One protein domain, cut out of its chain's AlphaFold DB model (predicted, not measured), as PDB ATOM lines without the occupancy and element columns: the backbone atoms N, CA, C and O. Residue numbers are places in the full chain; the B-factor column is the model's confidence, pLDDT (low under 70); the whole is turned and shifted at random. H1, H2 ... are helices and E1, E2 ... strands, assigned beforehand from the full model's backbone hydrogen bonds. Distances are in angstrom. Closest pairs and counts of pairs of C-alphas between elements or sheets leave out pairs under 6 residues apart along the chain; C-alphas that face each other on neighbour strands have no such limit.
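What this domain is: This is residues 40 to 170 of the 177 residues of an uncharacterized protein of Bacteroidetes bacterium (UniProt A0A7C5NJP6). What does this domain look like? One strongly twisted sheet of six strands, E1 to E6, wraps part of the way round H5, and H4, H5 and H6 cover that one face of it. The short helices H1 and H3, with H2, gather at one end, where the long link of residues 88 to 99 also lies. How is it made up? The printed part has 131 residues, with six named helices and six named strands, which follow each other along the chain as H1, H2, E1, E2, E3, H3, H4, H5, H6, E4, E5 and E6; the class is mixed, helices and strands, and the sheet is branched, with the neighbours E3 and E4 parallel and the neighbour pairs E1 and E3, E2 and E3, E4 and E5, and E5 and E6 antiparallel. The whole is compact, with a radius of gyration of the C-alphas of 14.6 A and spans of 43 by 30 by 24 A.

How they stand to each other: Where do the first two helices stand? H1, residues 43 to 46, touches H3, residues 100 to 103, with the C-alphas of Leu 43 and Phe 102 closest at 5.0 A. H2, residues 50 to 60, touches H4, residues 106 to 110, with the C-alphas of Cys 50 and Cys 108 closest at 5.1 A. How are the strands paired? E3, residues 80 to 87, has E1, residues 61 to 63, and E2, residues 69 to 71, antiparallel on one side, and E4, residues 143 to 150, parallel on the other side; within hydrogen-bond range are N 62 and O 86 at 2.8 A, N 71 and O 80 at 2.7 A, and N 81 and O 145 at 2.7 A. E4, E5, residues 155 to 161, and E6, residues 164 to 169, form a meander, each strand the antiparallel neighbour of the one before, with N 146 and O 158 at 2.7 A and N 157 and O 169 at 2.7 A. How do the later helices stand to the sheet? H4 is on it, over E6 at a height over the sheet of 8.6 A, with the C-alphas of Leu 106 and Ile 168 closest at 6.5 A. H5, residues 114 to 121, is on it too, and its closest C-alphas to E1 are those of Leu 121 and Pro 63, 5.7 A apart. H6, residues 124 to 135, is on the same face as H4 at a height of 9.3 A, and H5 and H6, a helical hairpin, only just touch, with 3 pairs of C-alphas within 8 A, the closest Phe 118 and Phe 127 at 6.1 A, and a shallow tilt of 25 degrees, opposite ways. What do the helix backbones and the chain order show? Every O i to N i+4 pair is within hydrogen-bond range in H2, H4, H5 and H6, while H1 and H3 are too short for such a pair. E3, then H3 H4 H5 H6, then E4 make a strand-helix-strand unit, two parallel neighbour strands with helices between.

Where its parts are: Where does the first element begin? H1 begins at C-alpha 43, (270.790, 355.080, 195.976). How long are the longer elements? H2 measures 15.2 A from first to last C-alpha and H6 16.2 A, while E3 measures 23.2 A, E4 22.7 A and E5 20.4 A. Where does the last element end? E6, 15.0 A long, ends at C-alpha 169, (271.997, 341.983, 188.089).

The domain as a whole: How far does it reach? The two C-alphas farthest apart are those of Lys 40 and Asp 137, at 44.8 A. Are there cuts or long links? The printed part has no cut, and the link from E3 to H3, 12 residues, is long. Where is confidence low? The mean pLDDT of the printed part is 88.1, and residues 65 to 68, 73 to 77, 94 to 95 and 97 are under 70.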
ATOM      1  N   LYS A  40     262.396 356.795 194.901       87.25
ATOM      2  CA  LYS A  40     263.121 358.029 195.253       87.25
ATOM      3  C   LYS A  40     264.153 357.848 196.378       87.25
ATOM      4  O   LYS A  40     265.030 358.689 196.535       87.25
ATOM      5  N   PHE A  41     264.026 356.788 197.181       88.50
ATOM      6  CA  PHE A  41     264.968 356.460 198.250       88.50
ATOM      7  C   PHE A  41     266.106 355.532 197.801       88.50
ATOM      8  O   PHE A  41     267.082 355.374 198.536       88.50
ATOM      9  N   TYR A  42     266.020 354.943 196.607       92.56
ATOM     10  CA  TYR A  42     267.091 354.115 196.058       92.56
ATOM     11  C   TYR A  42     268.345 354.957 195.838       92.56
ATOM     12  O   TYR A  42     268.254 356.129 195.467       92.56
ATOM     13  N   LEU A  43     269.519 354.364 196.066       94.81
ATOM     14  CA  LEU A  43     270.790 355.080 195.976       94.81
ATOM     15  C   LEU A  43     270.963 355.746 194.604       94.81
ATOM     16  O   LEU A  43     271.316 356.922 194.551       94.81
ATOM     17  N   ALA A  44     270.604 355.033 193.531       94.31
ATOM     18  CA  ALA A  44     270.646 355.526 192.152       94.31
ATOM     19  C   ALA A  44     269.850 356.826 191.934       94.31
ATOM     20  O   ALA A  44     270.246 357.679 191.146       94.31
ATOM     21  N   ASN A  45     268.760 357.019 192.679       93.44
ATOM     22  CA  ASN A  45     267.930 358.216 192.576       93.44
ATOM     23  C   ASN A  45     268.378 359.339 193.525       93.44
ATOM     24  O   ASN A  45     268.118 360.512 193.251       93.44
ATOM     25  N   ARG A  46     269.048 359.002 194.635       94.62
ATOM     26  CA  ARG A  46     269.534 359.976 195.629       94.62
ATOM     27  C   ARG A  46     270.882 360.589 195.253       94.62
ATOM     28  O   ARG A  46     271.106 361.758 195.551       94.62
ATOM     29  N   ILE A  47     271.768 359.814 194.626       94.94
ATOM     30  CA  ILE A  47     273.130 360.230 194.273       94.94
ATOM     31  C   ILE A  47     273.369 359.919 192.794       94.94
ATOM     32  O   ILE A  47     273.614 358.775 192.427       94.94
ATOM     33  N   LYS A  48     273.289 360.956 191.950       93.38
ATOM     34  CA  LYS A  48     273.441 360.828 190.488       93.38
ATOM     35  C   LYS A  48     274.891 360.662 190.030       93.38
ATOM     36  O   LYS A  48     275.133 360.158 188.943       93.38
ATOM     37  N   ASP A  49     275.838 361.142 190.827       96.75
ATOM     38  CA  ASP A  49     277.262 361.033 190.529       96.75
ATOM     39  C   ASP A  49     277.814 359.701 191.053       96.75
ATOM     40  O   ASP A  49     277.715 359.410 192.250       96.75
ATOM     41  N   CYS A  50     278.403 358.892 190.169       97.06
ATOM     42  CA  CYS A  50     278.863 357.565 190.563       97.06
ATOM     43  C   CYS A  50     280.044 357.590 191.527       97.06
ATOM     44  O   CYS A  50     280.117 356.704 192.370       97.06
ATOM     45  N   GLN A  51     280.920 358.596 191.474       97.38
ATOM     46  CA  GLN A  51     282.035 358.685 192.422       97.38
ATOM     47  C   GLN A  51     281.513 358.836 193.852       97.38
ATOM     48  O   GLN A  51     281.879 358.062 194.735       97.38
ATOM     49  N   ASN A  52     280.553 359.736 194.060       97.94
ATOM     50  CA  ASN A  52     279.884 359.897 195.349       97.94
ATOM     51  C   ASN A  52     279.095 358.646 195.768       97.94
ATOM     52  O   ASN A  52     279.100 358.283 196.947       97.94
ATOM     53  N   ALA A  53     278.428 357.966 194.830       97.88
ATOM     54  CA  ALA A  53     277.713 356.724 195.128       97.88
ATOM     55  C   ALA A  53     278.676 355.599 195.547       97.88
ATOM     56  O   ALA A  53     278.390 354.871 196.498       97.88
ATOM     57  N   ILE A  54     279.834 355.485 194.890       98.25
ATOM     58  CA  ILE A  54     280.900 354.537 195.234       98.25
ATOM     59  C   ILE A  54     281.486 354.868 196.606       98.25
ATOM     60  O   ILE A  54     281.633 353.966 197.427       98.25
ATOM     61  N   SER A  55     281.779 356.139 196.896       97.94
ATOM     62  CA  SER A  55     282.248 356.562 198.221       97.94
ATOM     63  C   SER A  55     281.245 356.216 199.319       97.94
ATOM     64  O   SER A  55     281.639 355.727 200.375       97.94
ATOM     65  N   PHE A  56     279.948 356.411 199.062       97.62
ATOM     66  CA  PHE A  56     278.894 355.994 199.980       97.62
ATOM     67  C   PHE A  56     278.893 354.473 200.183       97.62
ATOM     68  O   PHE A  56     278.927 354.025 201.324       97.62
ATOM     69  N   MET A  57     278.913 353.682 199.103       97.94
ATOM     70  CA  MET A  57     278.949 352.215 199.175       97.94
ATOM     71  C   MET A  57     280.173 351.713 199.955       97.94
ATOM     72  O   MET A  57     280.015 350.903 200.861       97.94
ATOM     73  N   LYS A  58     281.367 352.260 199.694       97.00
ATOM     74  CA  LYS A  58     282.604 351.955 200.441       97.00
ATOM     75  C   LYS A  58     282.489 352.243 201.940       97.00
ATOM     76  O   LYS A  58     283.112 351.553 202.735       97.00
ATOM     77  N   ALA A  59     281.723 353.262 202.324       96.94
ATOM     78  CA  ALA A  59     281.572 353.662 203.721       96.94
ATOM     79  C   ALA A  59     280.553 352.817 204.501       96.94
ATOM     80  O   ALA A  59     280.598 352.811 205.727       96.94
ATOM     81  N   VAL A  60     279.612 352.163 203.812       95.94
ATOM     82  CA  VAL A  60     278.503 351.437 204.453       95.94
ATOM     83  C   VAL A  60     278.552 349.931 204.235       95.94
ATOM     84  O   VAL A  60     277.858 349.215 204.946       95.94
ATOM     85  N   ILE A  61     279.308 349.436 203.256       95.75
ATOM     86  CA  ILE A  61     279.496 348.001 203.040       95.75
ATOM     87  C   ILE A  61     280.547 347.490 204.024       95.75
ATOM     88  O   ILE A  61     281.672 347.976 204.068       95.75
ATOM     89  N   GLU A  62     280.174 346.464 204.779       94.06
ATOM     90  CA  GLU A  62     281.047 345.718 205.679       94.06
ATOM     91  C   GLU A  62     281.214 344.300 205.129       94.06
ATOM     92  O   GLU A  62     280.316 343.469 205.315       94.06
ATOM     93  N   PRO A  63     282.323 343.993 204.435       92.25
ATOM     94  CA  PRO A  63     282.571 342.645 203.943       92.25
ATOM     95  C   PRO A  63     282.543 341.621 205.083       92.25
ATOM     96  O   PRO A  63     283.172 341.828 206.124       92.25
ATOM     97  N   ASP A  64     281.820 340.513 204.904       83.62
ATOM     98  CA  ASP A  64     281.784 339.457 205.917       83.62
ATOM     99  C   ASP A  64     283.129 338.711 205.921       83.62
ATOM    100  O   ASP A  64     283.701 338.400 204.876       83.62
ATOM    101  N   THR A  65     283.641 338.402 207.111       65.88
ATOM    102  CA  THR A  65     284.846 337.577 207.280       65.88
ATOM    103  C   THR A  65     284.577 336.090 207.048       65.88
ATOM    104  O   THR A  65     285.520 335.308 206.924       65.88
ATOM    105  N   ASN A  66     283.306 335.673 207.010       62.22
ATOM    106  CA  ASN A  66     282.902 334.304 206.700       62.22
ATOM    107  C   ASN A  66     282.958 334.054 205.187       62.22
ATOM    108  O   ASN A  66     281.942 333.997 204.501       62.22
ATOM    109  N   GLU A  67     284.202 333.919 204.730       60.09
ATOM    110  CA  GLU A  67     284.728 333.407 203.464       60.09
ATOM    111  C   GLU A  67     283.808 333.500 202.245       60.09
ATOM    112  O   GLU A  67     282.889 332.699 202.038       60.09
ATOM    113  N   THR A  68     284.186 334.403 201.349       66.31
ATOM    114  CA  THR A  68     283.851 334.307 199.936       66.31
ATOM    115  C   THR A  68     284.327 332.954 199.400       66.31
ATOM    116  O   THR A  68     285.525 332.670 199.371       66.31
ATOM    117  N   LYS A  69     283.402 332.083 198.983       71.19
ATOM    118  CA  LYS A  69     283.733 330.717 198.529       71.19
ATOM    119  C   LYS A  69     283.617 330.604 197.024       71.19
ATOM    120  O   LYS A  69     282.572 330.937 196.484       71.19
ATOM    121  N   LEU A  70     284.651 330.070 196.374       78.56
ATOM    122  CA  LEU A  70     284.622 329.653 194.971       78.56
ATOM    123  C   LEU A  70     284.344 328.149 194.884       78.56
ATOM    124  O   LEU A  70     285.129 327.327 195.357       78.56
ATOM    125  N   PHE A  71     283.235 327.791 194.251       76.69
ATOM    126  CA  PHE A  71     282.800 326.422 194.014       76.69
ATOM    127  C   PHE A  71     283.028 326.037 192.555       76.69
ATOM    128  O   PHE A  71     282.618 326.734 191.624       76.69
ATOM    129  N   TYR A  72     283.640 324.872 192.361       72.94
ATOM    130  CA  TYR A  72     283.788 324.238 191.058       72.94
ATOM    131  C   TYR A  72     282.792 323.094 190.967       72.94
ATOM    132  O   TYR A  72     282.969 322.053 191.595       72.94
ATOM    133  N   ILE A  73     281.728 323.298 190.199       68.69
ATOM    134  CA  ILE A  73     280.750 322.247 189.928       68.69
ATOM    135  C   ILE A  73     281.270 321.478 188.714       68.69
ATOM    136  O   ILE A  73     281.431 322.074 187.654       68.69
ATOM    137  N   GLN A  74     281.560 320.181 188.881       58.84
ATOM    138  CA  GLN A  74     282.184 319.336 187.845       58.84
ATOM    139  C   GLN A  74     281.425 319.357 186.505       58.84
ATOM    140  O   GLN A  74     282.062 319.284 185.459       58.84
ATOM    141  N   ASP A  75     280.106 319.571 186.540       60.22
ATOM    142  CA  ASP A  75     279.237 319.594 185.356       60.22
ATOM    143  C   ASP A  75     278.950 321.002 184.801       60.22
ATOM    144  O   ASP A  75     278.234 321.146 183.810       60.22
ATOM    145  N   LYS A  76     279.487 322.067 185.415       60.94
ATOM    146  CA  LYS A  76     279.340 323.439 184.906       60.94
ATOM    147  C   LYS A  76     280.646 323.940 184.308       60.94
ATOM    148  O   LYS A  76     281.718 323.834 184.896       60.94
ATOM    149  N   PHE A  77     280.540 324.602 183.159       66.88
ATOM    150  CA  PHE A  77     281.677 325.232 182.480       66.88
ATOM    151  C   PHE A  77     282.217 326.491 183.190       66.88
ATOM    152  O   PHE A  77     283.177 327.097 182.709       66.88
ATOM    153  N   TYR A  78     281.614 326.909 184.306       72.69
ATOM    154  CA  TYR A  78     281.964 328.128 185.034       72.69
ATOM    155  C   TYR A  78     281.956 327.902 186.556       72.69
ATOM    156  O   TYR A  78     281.058 327.226 187.067       72.69
ATOM    157  N   PRO A  79     282.926 328.467 187.300       80.12
ATOM    158  CA  PRO A  79     282.904 328.461 188.758       80.12
ATOM    159  C   PRO A  79     281.849 329.430 189.299       80.12
ATOM    160  O   PRO A  79     281.603 330.485 188.703       80.12
ATOM    161  N   ILE A  80     281.259 329.076 190.442       84.25
ATOM    162  CA  ILE A  80     280.309 329.926 191.170       84.25
ATOM    163  C   ILE A  80     280.979 330.422 192.448       84.25
ATOM    164  O   ILE A  80     281.467 329.616 193.231       84.25
ATOM    165  N   GLY A  81     281.037 331.732 192.646       87.00
ATOM    166  CA  GLY A  81     281.493 332.373 193.869       87.00
ATOM    167  C   GLY A  81     280.316 332.836 194.721       87.00
ATOM    168  O   GLY A  81     279.322 333.279 194.167       87.00
ATOM    169  N   ASN A  82     280.428 332.801 196.044       88.81
ATOM    170  CA  ASN A  82     279.451 333.437 196.931       88.81
ATOM    171  C   ASN A  82     280.139 334.556 197.698       88.81
ATOM    172  O   ASN A  82     281.099 334.262 198.400       88.81
ATOM    173  N   ILE A  83     279.654 335.791 197.590       90.94
ATOM    174  CA  ILE A  83     280.139 336.949 198.352       90.94
ATOM    175  C   ILE A  83     279.069 337.326 199.368       90.94
ATOM    176  O   ILE A  83     277.898 337.447 199.014       90.94
ATOM    177  N   ASN A  84     279.464 337.539 200.620       90.50
ATOM    178  CA  ASN A  84     278.560 337.982 201.674       90.50
ATOM    179  C   ASN A  84     279.090 339.266 202.306       90.50
ATOM    180  O   ASN A  84     280.279 339.369 202.601       90.50
ATOM    181  N   PHE A  85     278.205 340.225 202.555       92.00
ATOM    182  CA  PHE A  85     278.534 341.430 203.314       92.00
ATOM    183  C   PHE A  85     277.323 341.940 204.100       92.00
ATOM    184  O   PHE A  85     276.181 341.545 203.850       92.00
ATOM    185  N   SER A  86     277.559 342.821 205.067       92.06
ATOM    186  CA  SER A  86     276.526 343.566 205.791       92.06
ATOM    187  C   SER A  86     276.556 345.055 205.461       92.06
ATOM    188  O   SER A  86     277.488 345.552 204.838       92.06
ATOM    189  N   ILE A  87     275.500 345.765 205.862       93.12
ATOM    190  CA  ILE A  87     275.441 347.225 205.802       93.12
ATOM    191  C   ILE A  87     275.627 347.787 207.212       93.12
ATOM    192  O   ILE A  87     274.885 347.410 208.123       93.12
ATOM    193  N   THR A  88     276.581 348.705 207.388       92.25
ATOM    194  CA  THR A  88     276.865 349.358 208.670       92.25
ATOM    195  C   THR A  88     275.602 349.966 209.264       92.25
ATOM    196  O   THR A  88     274.905 350.765 208.639       92.25
ATOM    197  N   GLY A  89     275.314 349.600 210.512       87.25
ATOM    198  CA  GLY A  89     274.178 350.132 211.263       87.25
ATOM    199  C   GLY A  89     272.808 349.575 210.857       87.25
ATOM    200  O   GLY A  89     271.843 349.810 211.588       87.25
ATOM    201  N   ASP A  90     272.700 348.797 209.774       86.12
ATOM    202  CA  ASP A  90     271.439 348.166 209.390       86.12
ATOM    203  C   ASP A  90     271.242 346.845 210.148       86.12
ATOM    204  O   ASP A  90     272.012 345.889 210.044       86.12
ATOM    205  N   LYS A  91     270.184 346.807 210.960       79.25
ATOM    206  CA  LYS A  91     269.785 345.641 211.759       79.25
ATOM    207  C   LYS A  91     268.443 345.081 211.312       79.25
ATOM    208  O   LYS A  91     267.788 344.391 212.090       79.25
ATOM    209  N   ASN A  92     267.980 345.411 210.108       71.81
ATOM    210  CA  ASN A  92     266.692 344.944 209.633       71.81
ATOM    211  C   ASN A  92     266.712 343.416 209.529       71.81
ATOM    212  O   ASN A  92     267.522 342.855 208.809       71.81
ATOM    213  N   ILE A  93     265.836 342.738 210.268       72.44
ATOM    214  CA  ILE A  93     265.734 341.268 210.278       72.44
ATOM    215  C   ILE A  93     264.660 340.799 209.283       72.44
ATOM    216  O   ILE A  93     264.605 339.633 208.900       72.44
ATOM    217  N   ASN A  94     263.811 341.717 208.813       67.38
ATOM    218  CA  ASN A  94     262.566 341.398 208.121       67.38
ATOM    219  C   ASN A  94     262.738 341.100 206.622       67.38
ATOM    220  O   ASN A  94     261.727 340.982 205.932       67.38
ATOM    221  N   LYS A  95     263.978 340.971 206.114       66.06
ATOM    222  CA  LYS A  95     264.307 340.617 204.715       66.06
ATOM    223  C   LYS A  95     263.387 341.296 203.696       66.06
ATOM    224  O   LYS A  95     262.824 340.642 202.815       66.06
ATOM    225  N   LEU A  96     263.168 342.608 203.843       71.44
ATOM    226  CA  LEU A  96     262.293 343.311 202.910       71.44
ATOM    227  C   LEU A  96     262.970 343.345 201.537       71.44
ATOM    228  O   LEU A  96     264.094 343.833 201.387       71.44
ATOM    229  N   LYS A  97     262.241 342.845 200.537       68.44
ATOM    230  CA  LYS A  97     262.629 342.923 199.130       68.44
ATOM    231  C   LYS A  97     262.929 344.385 198.784       68.44
ATOM    232  O   LYS A  97     262.165 345.271 199.155       68.44
ATOM    233  N   ASN A  98     264.039 344.631 198.094       77.75
ATOM    234  CA  ASN A  98     264.514 345.954 197.658       77.75
ATOM    235  C   ASN A  98     265.158 346.885 198.701       77.75
ATOM    236  O   ASN A  98     265.615 347.951 198.288       77.75
ATOM    237  N   ILE A  99     265.286 346.536 199.993       86.94
ATOM    238  CA  ILE A  99     266.084 347.382 200.918       86.94
ATOM    239  C   ILE A  99     267.510 347.553 200.405       86.94
ATOM    240  O   ILE A  99     268.057 348.646 200.477       86.94
ATOM    241  N   VAL A 100     268.092 346.502 199.827       88.75
ATOM    242  CA  VAL A 100     269.447 346.550 199.267       88.75
ATOM    243  C   VAL A 100     269.627 347.703 198.262       88.75
ATOM    244  O   VAL A 100     270.683 348.329 198.225       88.75
ATOM    245  N   ARG A 101     268.569 348.094 197.534       92.12
ATOM    246  CA  ARG A 101     268.585 349.214 196.573       92.12
ATOM    247  C   ARG A 101     268.744 350.585 197.232       92.12
ATOM    248  O   ARG A 101     269.060 351.560 196.557       92.12
ATOM    249  N   PHE A 102     268.518 350.692 198.541       93.19
ATOM    250  CA  PHE A 102     268.772 351.920 199.296       93.19
ATOM    251  C   PHE A 102     270.270 352.153 199.464       93.19
ATOM    252  O   PHE A 102     270.689 353.306 199.568       93.19
ATOM    253  N   TYR A 103     271.052 351.073 199.472       94.69
ATOM    254  CA  TYR A 103     272.474 351.094 199.785       94.69
ATOM    255  C   TYR A 103     273.369 350.827 198.583       94.69
ATOM    256  O   TYR A 103     274.506 351.276 198.583       94.69
ATOM    257  N   ILE A 104     272.862 350.118 197.575       96.31
ATOM    258  CA  ILE A 104     273.645 349.647 196.438       96.31
ATOM    259  C   ILE A 104     273.110 350.261 195.141       96.31
ATOM    260  O   ILE A 104     271.901 350.275 194.894       96.31
ATOM    261  N   ASN A 105     274.022 350.754 194.304       96.31
ATOM    262  CA  ASN A 105     273.747 351.198 192.942       96.31
ATOM    263  C   ASN A 105     274.578 350.356 191.963       96.31
ATOM    264  O   ASN A 105     275.771 350.611 191.804       96.31
ATOM    265  N   LEU A 106     273.949 349.362 191.323       95.69
ATOM    266  CA  LEU A 106     274.647 348.447 190.411       95.69
ATOM    267  C   LEU A 106     275.225 349.169 189.189       95.69
ATOM    268  O   LEU A 106     276.341 348.852 188.801       95.69
ATOM    269  N   GLU A 107     274.544 350.189 188.655       95.38
ATOM    270  CA  GLU A 107     275.030 350.954 187.492       95.38
ATOM    271  C   GLU A 107     276.388 351.612 187.786       95.38
ATOM    272  O   GLU A 107     277.285 351.631 186.948       95.38
ATOM    273  N   CYS A 108     276.581 352.096 189.017       96.88
ATOM    274  CA  CYS A 108     277.863 352.655 189.445       96.88
ATOM    275  C   CYS A 108     278.901 351.597 189.841       96.88
ATOM    276  O   CYS A 108     280.079 351.924 189.942       96.88
ATOM    277  N   LEU A 109     278.501 350.349 190.083       96.06
ATOM    278  CA  LEU A 109     279.442 349.243 190.274       96.06
ATOM    279  C   LEU A 109     279.933 348.684 188.932       96.06
ATOM    280  O   LEU A 109     281.075 348.244 188.846       96.06
ATOM    281  N   GLU A 110     279.109 348.736 187.883       93.62
ATOM    282  CA  GLU A 110     279.457 348.258 186.536       93.62
ATOM    283  C   GLU A 110     280.576 349.067 185.865       93.62
ATOM    284  O   GLU A 110     281.289 348.531 185.018       93.62
ATOM    285  N   ILE A 111     280.760 350.336 186.244       93.50
ATOM    286  CA  ILE A 111     281.836 351.186 185.704       93.50
ATOM    287  C   ILE A 111     283.216 350.867 186.290       93.50
ATOM    288  O   ILE A 111     284.225 351.341 185.766       93.50
ATOM    289  N   LEU A 112     283.264 350.119 187.394       95.31
ATOM    290  CA  LEU A 112     284.502 349.777 188.079       95.31
ATOM    291  C   LEU A 112     285.254 348.688 187.315       95.31
ATOM    292  O   LEU A 112     284.661 347.872 186.609       95.31
ATOM    293  N   ASP A 113     286.572 348.624 187.494       95.12
ATOM    294  CA  ASP A 113     287.280 347.390 187.169       95.12
ATOM    295  C   ASP A 113     286.994 346.314 188.231       95.12
ATOM    296  O   ASP A 113     286.467 346.586 189.315       95.12
ATOM    297  N   TYR A 114     287.331 345.057 187.923       93.75
ATOM    298  CA  TYR A 114     287.063 343.975 188.866       93.75
ATOM    299  C   TYR A 114     287.825 344.174 190.186       93.75
ATOM    300  O   TYR A 114     287.293 343.855 191.242       93.75
ATOM    301  N   LYS A 115     289.050 344.711 190.173       95.25
ATOM    302  CA  LYS A 115     289.825 344.865 191.408       95.25
ATOM    303  C   LYS A 115     289.139 345.837 192.345       95.25
ATOM    304  O   LYS A 115     288.952 345.518 193.516       95.25
ATOM    305  N   GLU A 116     288.718 346.978 191.818       96.00
ATOM    306  CA  GLU A 116     288.002 347.967 192.602       96.00
ATOM    307  C   GLU A 116     286.666 347.405 193.097       96.00
ATOM    308  O   GLU A 116     286.409 347.462 194.298       96.00
ATOM    309  N   LEU A 117     285.870 346.764 192.233       96.38
ATOM    310  CA  LEU A 117     284.602 346.153 192.637       96.38
ATOM    311  C   LEU A 117     284.780 345.138 193.775       96.38
ATOM    312  O   LEU A 117     284.130 345.248 194.813       96.38
ATOM    313  N   PHE A 118     285.665 344.154 193.610       94.50
ATOM    314  CA  PHE A 118     285.854 343.114 194.622       94.50
ATOM    315  C   PHE A 118     286.513 343.655 195.896       94.50
ATOM    316  O   PHE A 118     286.218 343.141 196.968       94.50
ATOM    317  N   SER A 119     287.319 344.719 195.826       94.00
ATOM    318  CA  SER A 119     287.856 345.379 197.028       94.00
ATOM    319  C   SER A 119     286.781 346.055 197.887       94.00
ATOM    320  O   SER A 119     286.967 346.210 199.089       94.00
ATOM    321  N   ILE A 120     285.652 346.447 197.283       95.38
ATOM    322  CA  ILE A 120     284.497 347.001 198.004       95.38
ATOM    323  C   ILE A 120     283.699 345.877 198.669       95.38
ATOM    324  O   ILE A 120     283.209 346.038 199.783       95.38
ATOM    325  N   LEU A 121     283.523 344.756 197.967       94.31
ATOM    326  CA  LEU A 121     282.574 343.711 198.358       94.31
ATOM    327  C   LEU A 121     283.186 342.607 199.230       94.31
ATOM    328  O   LEU A 121     282.453 341.923 199.943       94.31
ATOM    329  N   CYS A 122     284.501 342.404 199.155       92.56
ATOM    330  CA  CYS A 122     285.203 341.306 199.809       92.56
ATOM    331  C   CYS A 122     286.175 341.809 200.876       92.56
ATOM    332  O   CYS A 122     286.726 342.905 200.791       92.56
ATOM    333  N   SER A 123     286.441 340.954 201.865       90.38
ATOM    334  CA  SER A 123     287.579 341.153 202.759       90.38
ATOM    335  C   SER A 123     288.893 341.097 201.967       90.38
ATOM    336  O   SER A 123     288.966 340.453 200.919       90.38
ATOM    337  N   GLU A 124     289.960 341.711 202.482       90.31
ATOM    338  CA  GLU A 124     291.281 341.679 201.834       90.31
ATOM    339  C   GLU A 124     291.768 340.238 201.589       90.31
ATOM    340  O   GLU A 124     292.282 339.912 200.516       90.31
ATOM    341  N   LYS A 125     291.540 339.341 202.559       89.06
ATOM    342  CA  LYS A 125     291.865 337.911 202.448       89.06
ATOM    343  C   LYS A 125     291.152 337.270 201.252       89.06
ATOM    344  O   LYS A 125     291.795 336.583 200.459       89.06
ATOM    345  N   ASP A 126     289.849 337.491 201.125       89.00
ATOM    346  CA  ASP A 126     289.028 336.895 200.070       89.00
ATOM    347  C   ASP A 126     289.329 337.495 198.697       89.00
ATOM    348  O   ASP A 126     289.438 336.766 197.706       89.00
ATOM    349  N   PHE A 127     289.533 338.812 198.641       91.19
ATOM    350  CA  PHE A 127     289.958 339.503 197.431       91.19
ATOM    351  C   PHE A 127     291.256 338.906 196.881       91.19
ATOM    352  O   PHE A 127     291.327 338.585 195.698       91.19
ATOM    353  N   ASN A 128     292.251 338.663 197.738       90.81
ATOM    354  CA  ASN A 128     293.522 338.069 197.322       90.81
ATOM    355  C   ASN A 128     293.357 336.651 196.741       90.81
ATOM    356  O   ASN A 128     294.074 336.272 195.811       90.81
ATOM    357  N   ILE A 129     292.406 335.861 197.254       89.06
ATOM    358  CA  ILE A 129     292.087 334.533 196.707       89.06
ATOM    359  C   ILE A 129     291.476 334.670 195.306       89.06
ATOM    360  O   ILE A 129     291.904 333.973 194.381       89.06
ATOM    361  N   ILE A 130     290.512 335.578 195.141       89.94
ATOM    362  CA  ILE A 130     289.854 335.846 193.854       89.94
ATOM    363  C   ILE A 130     290.861 336.378 192.829       89.94
ATOM    364  O   ILE A 130     290.923 335.869 191.710       89.94
ATOM    365  N   ASP A 131     291.688 337.352 193.214       92.75
ATOM    366  CA  ASP A 131     292.684 337.957 192.331       92.75
ATOM    367  C   ASP A 131     293.707 336.916 191.859       92.75
ATOM    368  O   ASP A 131     294.034 336.851 190.671       92.75
ATOM    369  N   LYS A 132     294.148 336.021 192.751       91.56
ATOM    370  CA  LYS A 132     295.030 334.909 192.382       91.56
ATOM    371  C   LYS A 132     294.369 333.942 191.395       91.56
ATOM    372  O   LYS A 132     295.017 333.531 190.432       91.56
ATOM    373  N   GLU A 133     293.104 333.576 191.611       90.19
ATOM    374  CA  GLU A 133     292.371 332.685 190.702       90.19
ATOM    375  C   GLU A 133     292.225 333.318 189.314       90.19
ATOM    376  O   GLU A 133     292.584 332.694 188.312       90.19
ATOM    377  N   PHE A 134     291.778 334.573 189.251       91.44
ATOM    378  CA  PHE A 134     291.585 335.313 188.005       91.44
ATOM    379  C   PHE A 134     292.879 335.484 187.207       91.44
ATOM    380  O   PHE A 134     292.856 335.426 185.976       91.44
ATOM    381  N   ASN A 135     294.013 335.651 187.892       91.56
ATOM    382  CA  ASN A 135     295.316 335.824 187.254       91.56
ATOM    383  C   ASN A 135     296.018 334.509 186.875       91.56
ATOM    384  O   ASN A 135     297.050 334.553 186.197       91.56
ATOM    385  N   SER A 136     295.466 333.348 187.239       91.06
ATOM    386  CA  SER A 136     295.978 332.048 186.793       91.06
ATOM    387  C   SER A 136     295.757 331.821 185.287       91.06
ATOM    388  O   SER A 136     294.835 332.374 184.681       91.06
ATOM    389  N   ASP A 137     296.560 330.950 184.664       88.19
ATOM    390  CA  ASP A 137     296.429 330.624 183.230       88.19
ATOM    391  C   ASP A 137     295.047 330.071 182.863       88.19
ATOM    392  O   ASP A 137     294.534 330.303 181.763       88.19
ATOM    393  N   LYS A 138     294.437 329.328 183.794       85.12
ATOM    394  CA  LYS A 138     293.072 328.818 183.651       85.12
ATOM    395  C   LYS A 138     292.056 329.931 183.877       85.12
ATOM    396  O   LYS A 138     291.100 330.026 183.108       85.12
ATOM    397  N   GLY A 139     292.257 330.770 184.890       84.56
ATOM    398  CA  GLY A 139     291.266 331.763 185.281       84.56
ATOM    399  C   GLY A 139     291.083 332.900 184.294       84.56
ATOM    400  O   GLY A 139     289.949 333.269 184.001       84.56
ATOM    401  N   LYS A 140     292.152 333.327 183.617       86.56
ATOM    402  CA  LYS A 140     292.069 334.334 182.544       86.56
ATOM    403  C   LYS A 140     291.116 333.956 181.404       86.56
ATOM    404  O   LYS A 140     290.652 334.841 180.694       86.56
ATOM    405  N   LYS A 141     290.839 332.660 181.212       84.44
ATOM    406  CA  LYS A 141     289.982 332.126 180.136       84.44
ATOM    407  C   LYS A 141     288.573 331.760 180.611       84.44
ATOM    408  O   LYS A 141     287.719 331.429 179.787       84.44
ATOM    409  N   ARG A 142     288.332 331.760 181.924       87.38
ATOM    410  CA  ARG A 142     287.081 331.294 182.528       87.38
ATOM    411  C   ARG A 142     286.081 332.435 182.687       87.38
ATOM    412  O   ARG A 142     286.437 333.602 182.838       87.38
ATOM    413  N   ARG A 143     284.802 332.062 182.637       90.31
ATOM    414  CA  ARG A 143     283.685 332.884 183.110       90.31
ATOM    415  C   ARG A 143     283.433 332.502 184.565       90.31
ATOM    416  O   ARG A 143     283.371 331.311 184.850       90.31
ATOM    417  N   TYR A 144     283.279 333.486 185.437       90.88
ATOM    418  CA  TYR A 144     282.941 333.320 186.849       90.88
ATOM    419  C   TYR A 144     281.607 333.991 187.123       90.88
ATOM    420  O   TYR A 144     281.336 335.057 186.570       90.88
ATOM    421  N   ILE A 145     280.793 333.371 187.967       91.31
ATOM    422  CA  ILE A 145     279.503 333.910 188.397       91.31
ATOM    423  C   ILE A 145     279.562 334.044 189.906       91.31
ATOM    424  O   ILE A 145     279.813 333.056 190.579       91.31
ATOM    425  N   PHE A 146     279.355 335.240 190.433       91.62
ATOM    426  CA  PHE A 146     279.310 335.490 191.863       91.62
ATOM    427  C   PHE A 146     277.881 335.788 192.280       91.62
ATOM    428  O   PHE A 146     277.271 336.717 191.759       91.62
ATOM    429  N   GLU A 147     277.366 335.015 193.222       91.31
ATOM    430  CA  GLU A 147     276.146 335.319 193.951       91.31
ATOM    431  C   GLU A 147     276.523 336.206 195.137       91.31
ATOM    432  O   GLU A 147     277.277 335.805 196.024       91.31
ATOM    433  N   VAL A 148     276.033 337.438 195.135       91.88
ATOM    434  CA  VAL A 148     276.317 338.430 196.165       91.88
ATOM    435  C   VAL A 148     275.105 338.548 197.064       91.88
ATOM    436  O   VAL A 148     274.030 338.940 196.621       91.88
ATOM    437  N   SER A 149     275.270 338.208 198.334       89.81
ATOM    438  CA  SER A 149     274.209 338.257 199.332       89.81
ATOM    439  C   SER A 149     274.486 339.354 200.351       89.81
ATOM    440  O   SER A 149     275.564 339.418 200.941       89.81
ATOM    441  N   VAL A 150     273.483 340.196 200.599       89.94
ATOM    442  CA  VAL A 150     273.548 341.223 201.642       89.94
ATOM    443  C   VAL A 150     272.807 340.722 202.873       89.94
ATOM    444  O   VAL A 150     271.655 340.288 202.796       89.94
ATOM    445  N   LYS A 151     273.471 340.735 204.029       87.69
ATOM    446  CA  LYS A 151     272.947 340.144 205.264       87.69
ATOM    447  C   LYS A 151     271.572 340.714 205.614       87.69
ATOM    448  O   LYS A 151     271.394 341.921 205.728       87.69
ATOM    449  N   ASN A 152     270.614 339.809 205.828       84.31
ATOM    450  CA  ASN A 152     269.204 340.109 206.104       84.31
ATOM    451  C   ASN A 152     268.483 340.940 205.025       84.31
ATOM    452  O   ASN A 152     267.425 341.514 205.288       84.31
ATOM    453  N   MET A 153     269.017 340.972 203.810       86.62
ATOM    454  CA  MET A 153     268.445 341.661 202.660       86.62
ATOM    455  C   MET A 153     268.450 340.727 201.443       86.62
ATOM    456  O   MET A 153     268.717 339.529 201.560       86.62
ATOM    457  N   ASP A 154     268.080 341.281 200.292       86.50
ATOM    458  CA  ASP A 154     268.235 340.621 198.998       86.50
ATOM    459  C   ASP A 154     269.685 340.722 198.494       86.50
ATOM    460  O   ASP A 154     270.530 341.377 199.111       86.50
ATOM    461  N   GLY A 155     269.965 340.070 197.373       88.88
ATOM    462  CA  GLY A 155     271.281 340.028 196.753       88.88
ATOM    463  C   GLY A 155     271.329 340.627 195.352       88.88
ATOM    464  O   GLY A 155     270.426 341.332 194.904       88.88
ATOM    465  N   PHE A 156     272.428 340.337 194.673       92.81
ATOM    466  CA  PHE A 156     272.618 340.537 193.243       92.81
ATOM    467  C   PHE A 156     273.652 339.525 192.739       92.81
ATOM    468  O   PHE A 156     274.215 338.749 193.508       92.81
ATOM    469  N   SER A 157     273.896 339.492 191.442       93.62
ATOM    470  CA  SER A 157     274.900 338.636 190.826       93.62
ATOM    471  C   SER A 157     275.912 339.470 190.061       93.62
ATOM    472  O   SER A 157     275.570 340.531 189.545       93.62
ATOM    473  N   ILE A 158     277.151 338.991 189.997       94.19
ATOM    474  CA  ILE A 158     278.228 339.579 189.195       94.19
ATOM    475  C   ILE A 158     278.770 338.492 188.287       94.19
ATOM    476  O   ILE A 158     279.054 337.382 188.735       94.19
ATOM    477  N   ILE A 159     278.990 338.813 187.022       92.94
ATOM    478  CA  ILE A 159     279.646 337.908 186.094       92.94
ATOM    479  C   ILE A 159     280.936 338.536 185.602       92.94
ATOM    480  O   ILE A 159     280.953 339.665 185.114       92.94
ATOM    481  N   VAL A 160     282.023 337.771 185.695       92.56
ATOM    482  CA  VAL A 160     283.356 338.193 185.265       92.56
ATOM    483  C   VAL A 160     283.880 337.248 184.199       92.56
ATOM    484  O   VAL A 160     283.797 336.026 184.331       92.56
ATOM    485  N   LYS A 161     284.451 337.804 183.133       90.62
ATOM    486  CA  LYS A 161     285.164 337.045 182.102       90.62
ATOM    487  C   LYS A 161     286.323 337.872 181.574       90.62
ATOM    488  O   LYS A 161     286.156 339.055 181.300       90.62
ATOM    489  N   ASN A 162     287.484 337.244 181.392       88.31
ATOM    490  CA  ASN A 162     288.691 337.910 180.892       88.31
ATOM    491  C   ASN A 162     289.028 339.188 181.693       88.31
ATOM    492  O   ASN A 162     289.318 340.226 181.100       88.31
ATOM    493  N   LEU A 163     288.939 339.118 183.028       88.19
ATOM    494  CA  LEU A 163     289.186 340.239 183.953       88.19
ATOM    495  C   LEU A 163     288.246 341.448 183.779       88.19
ATOM    496  O   LEU A 163     288.540 342.534 184.266       88.19
ATOM    497  N   LYS A 164     287.115 341.277 183.090       90.69
ATOM    498  CA  LYS A 164     286.092 342.312 182.926       90.69
ATOM    499  C   LYS A 164     284.797 341.870 183.579       90.69
ATOM    500  O   LYS A 164     284.395 340.715 183.422       90.69
ATOM    501  N   ILE A 165     284.144 342.800 184.263       92.81
ATOM    502  CA  ILE A 165     282.744 342.655 184.651       92.81
ATOM    503  C   ILE A 165     281.930 342.725 183.362       92.81
ATOM    504  O   ILE A 165     282.057 343.677 182.596       92.81
ATOM    505  N   ILE A 166     281.174 341.670 183.077       93.31
ATOM    506  CA  ILE A 166     280.336 341.601 181.876       93.31
ATOM    507  C   ILE A 166     278.859 341.813 182.188       93.31
ATOM    508  O   ILE A 166     278.101 342.103 181.269       93.31
ATOM    509  N   GLU A 167     278.454 341.627 183.445       93.19
ATOM    510  CA  GLU A 167     277.055 341.696 183.861       93.19
ATOM    511  C   GLU A 167     276.953 341.853 185.386       93.19
ATOM    512  O   GLU A 167     277.646 341.129 186.113       93.19
ATOM    513  N   ILE A 168     276.091 342.759 185.871       94.44
ATOM    514  CA  ILE A 168     275.673 342.833 187.276       94.44
ATOM    515  C   ILE A 168     274.141 342.941 187.353       94.44
ATOM    516  O   ILE A 168     273.553 343.878 186.828       94.44
ATOM    517  N   ASN A 169     273.467 342.017 188.048       92.88
ATOM    518  CA  ASN A 169     271.997 341.983 188.089       92.88
ATOM    519  C   ASN A 169     271.435 341.774 189.490       92.88
ATOM    520  O   ASN A 169     271.874 340.874 190.199       92.88
ATOM    521  N   TRP A 170     270.361 342.486 189.833       87.75
ATOM    522  CA  TRP A 170     269.613 342.288 191.085       87.75
ATOM    523  C   TRP A 170     269.061 340.862 191.281       87.75
ATOM    524  O   TRP A 170     268.846 340.445 192.412       87.75
TER     525      TRP A 170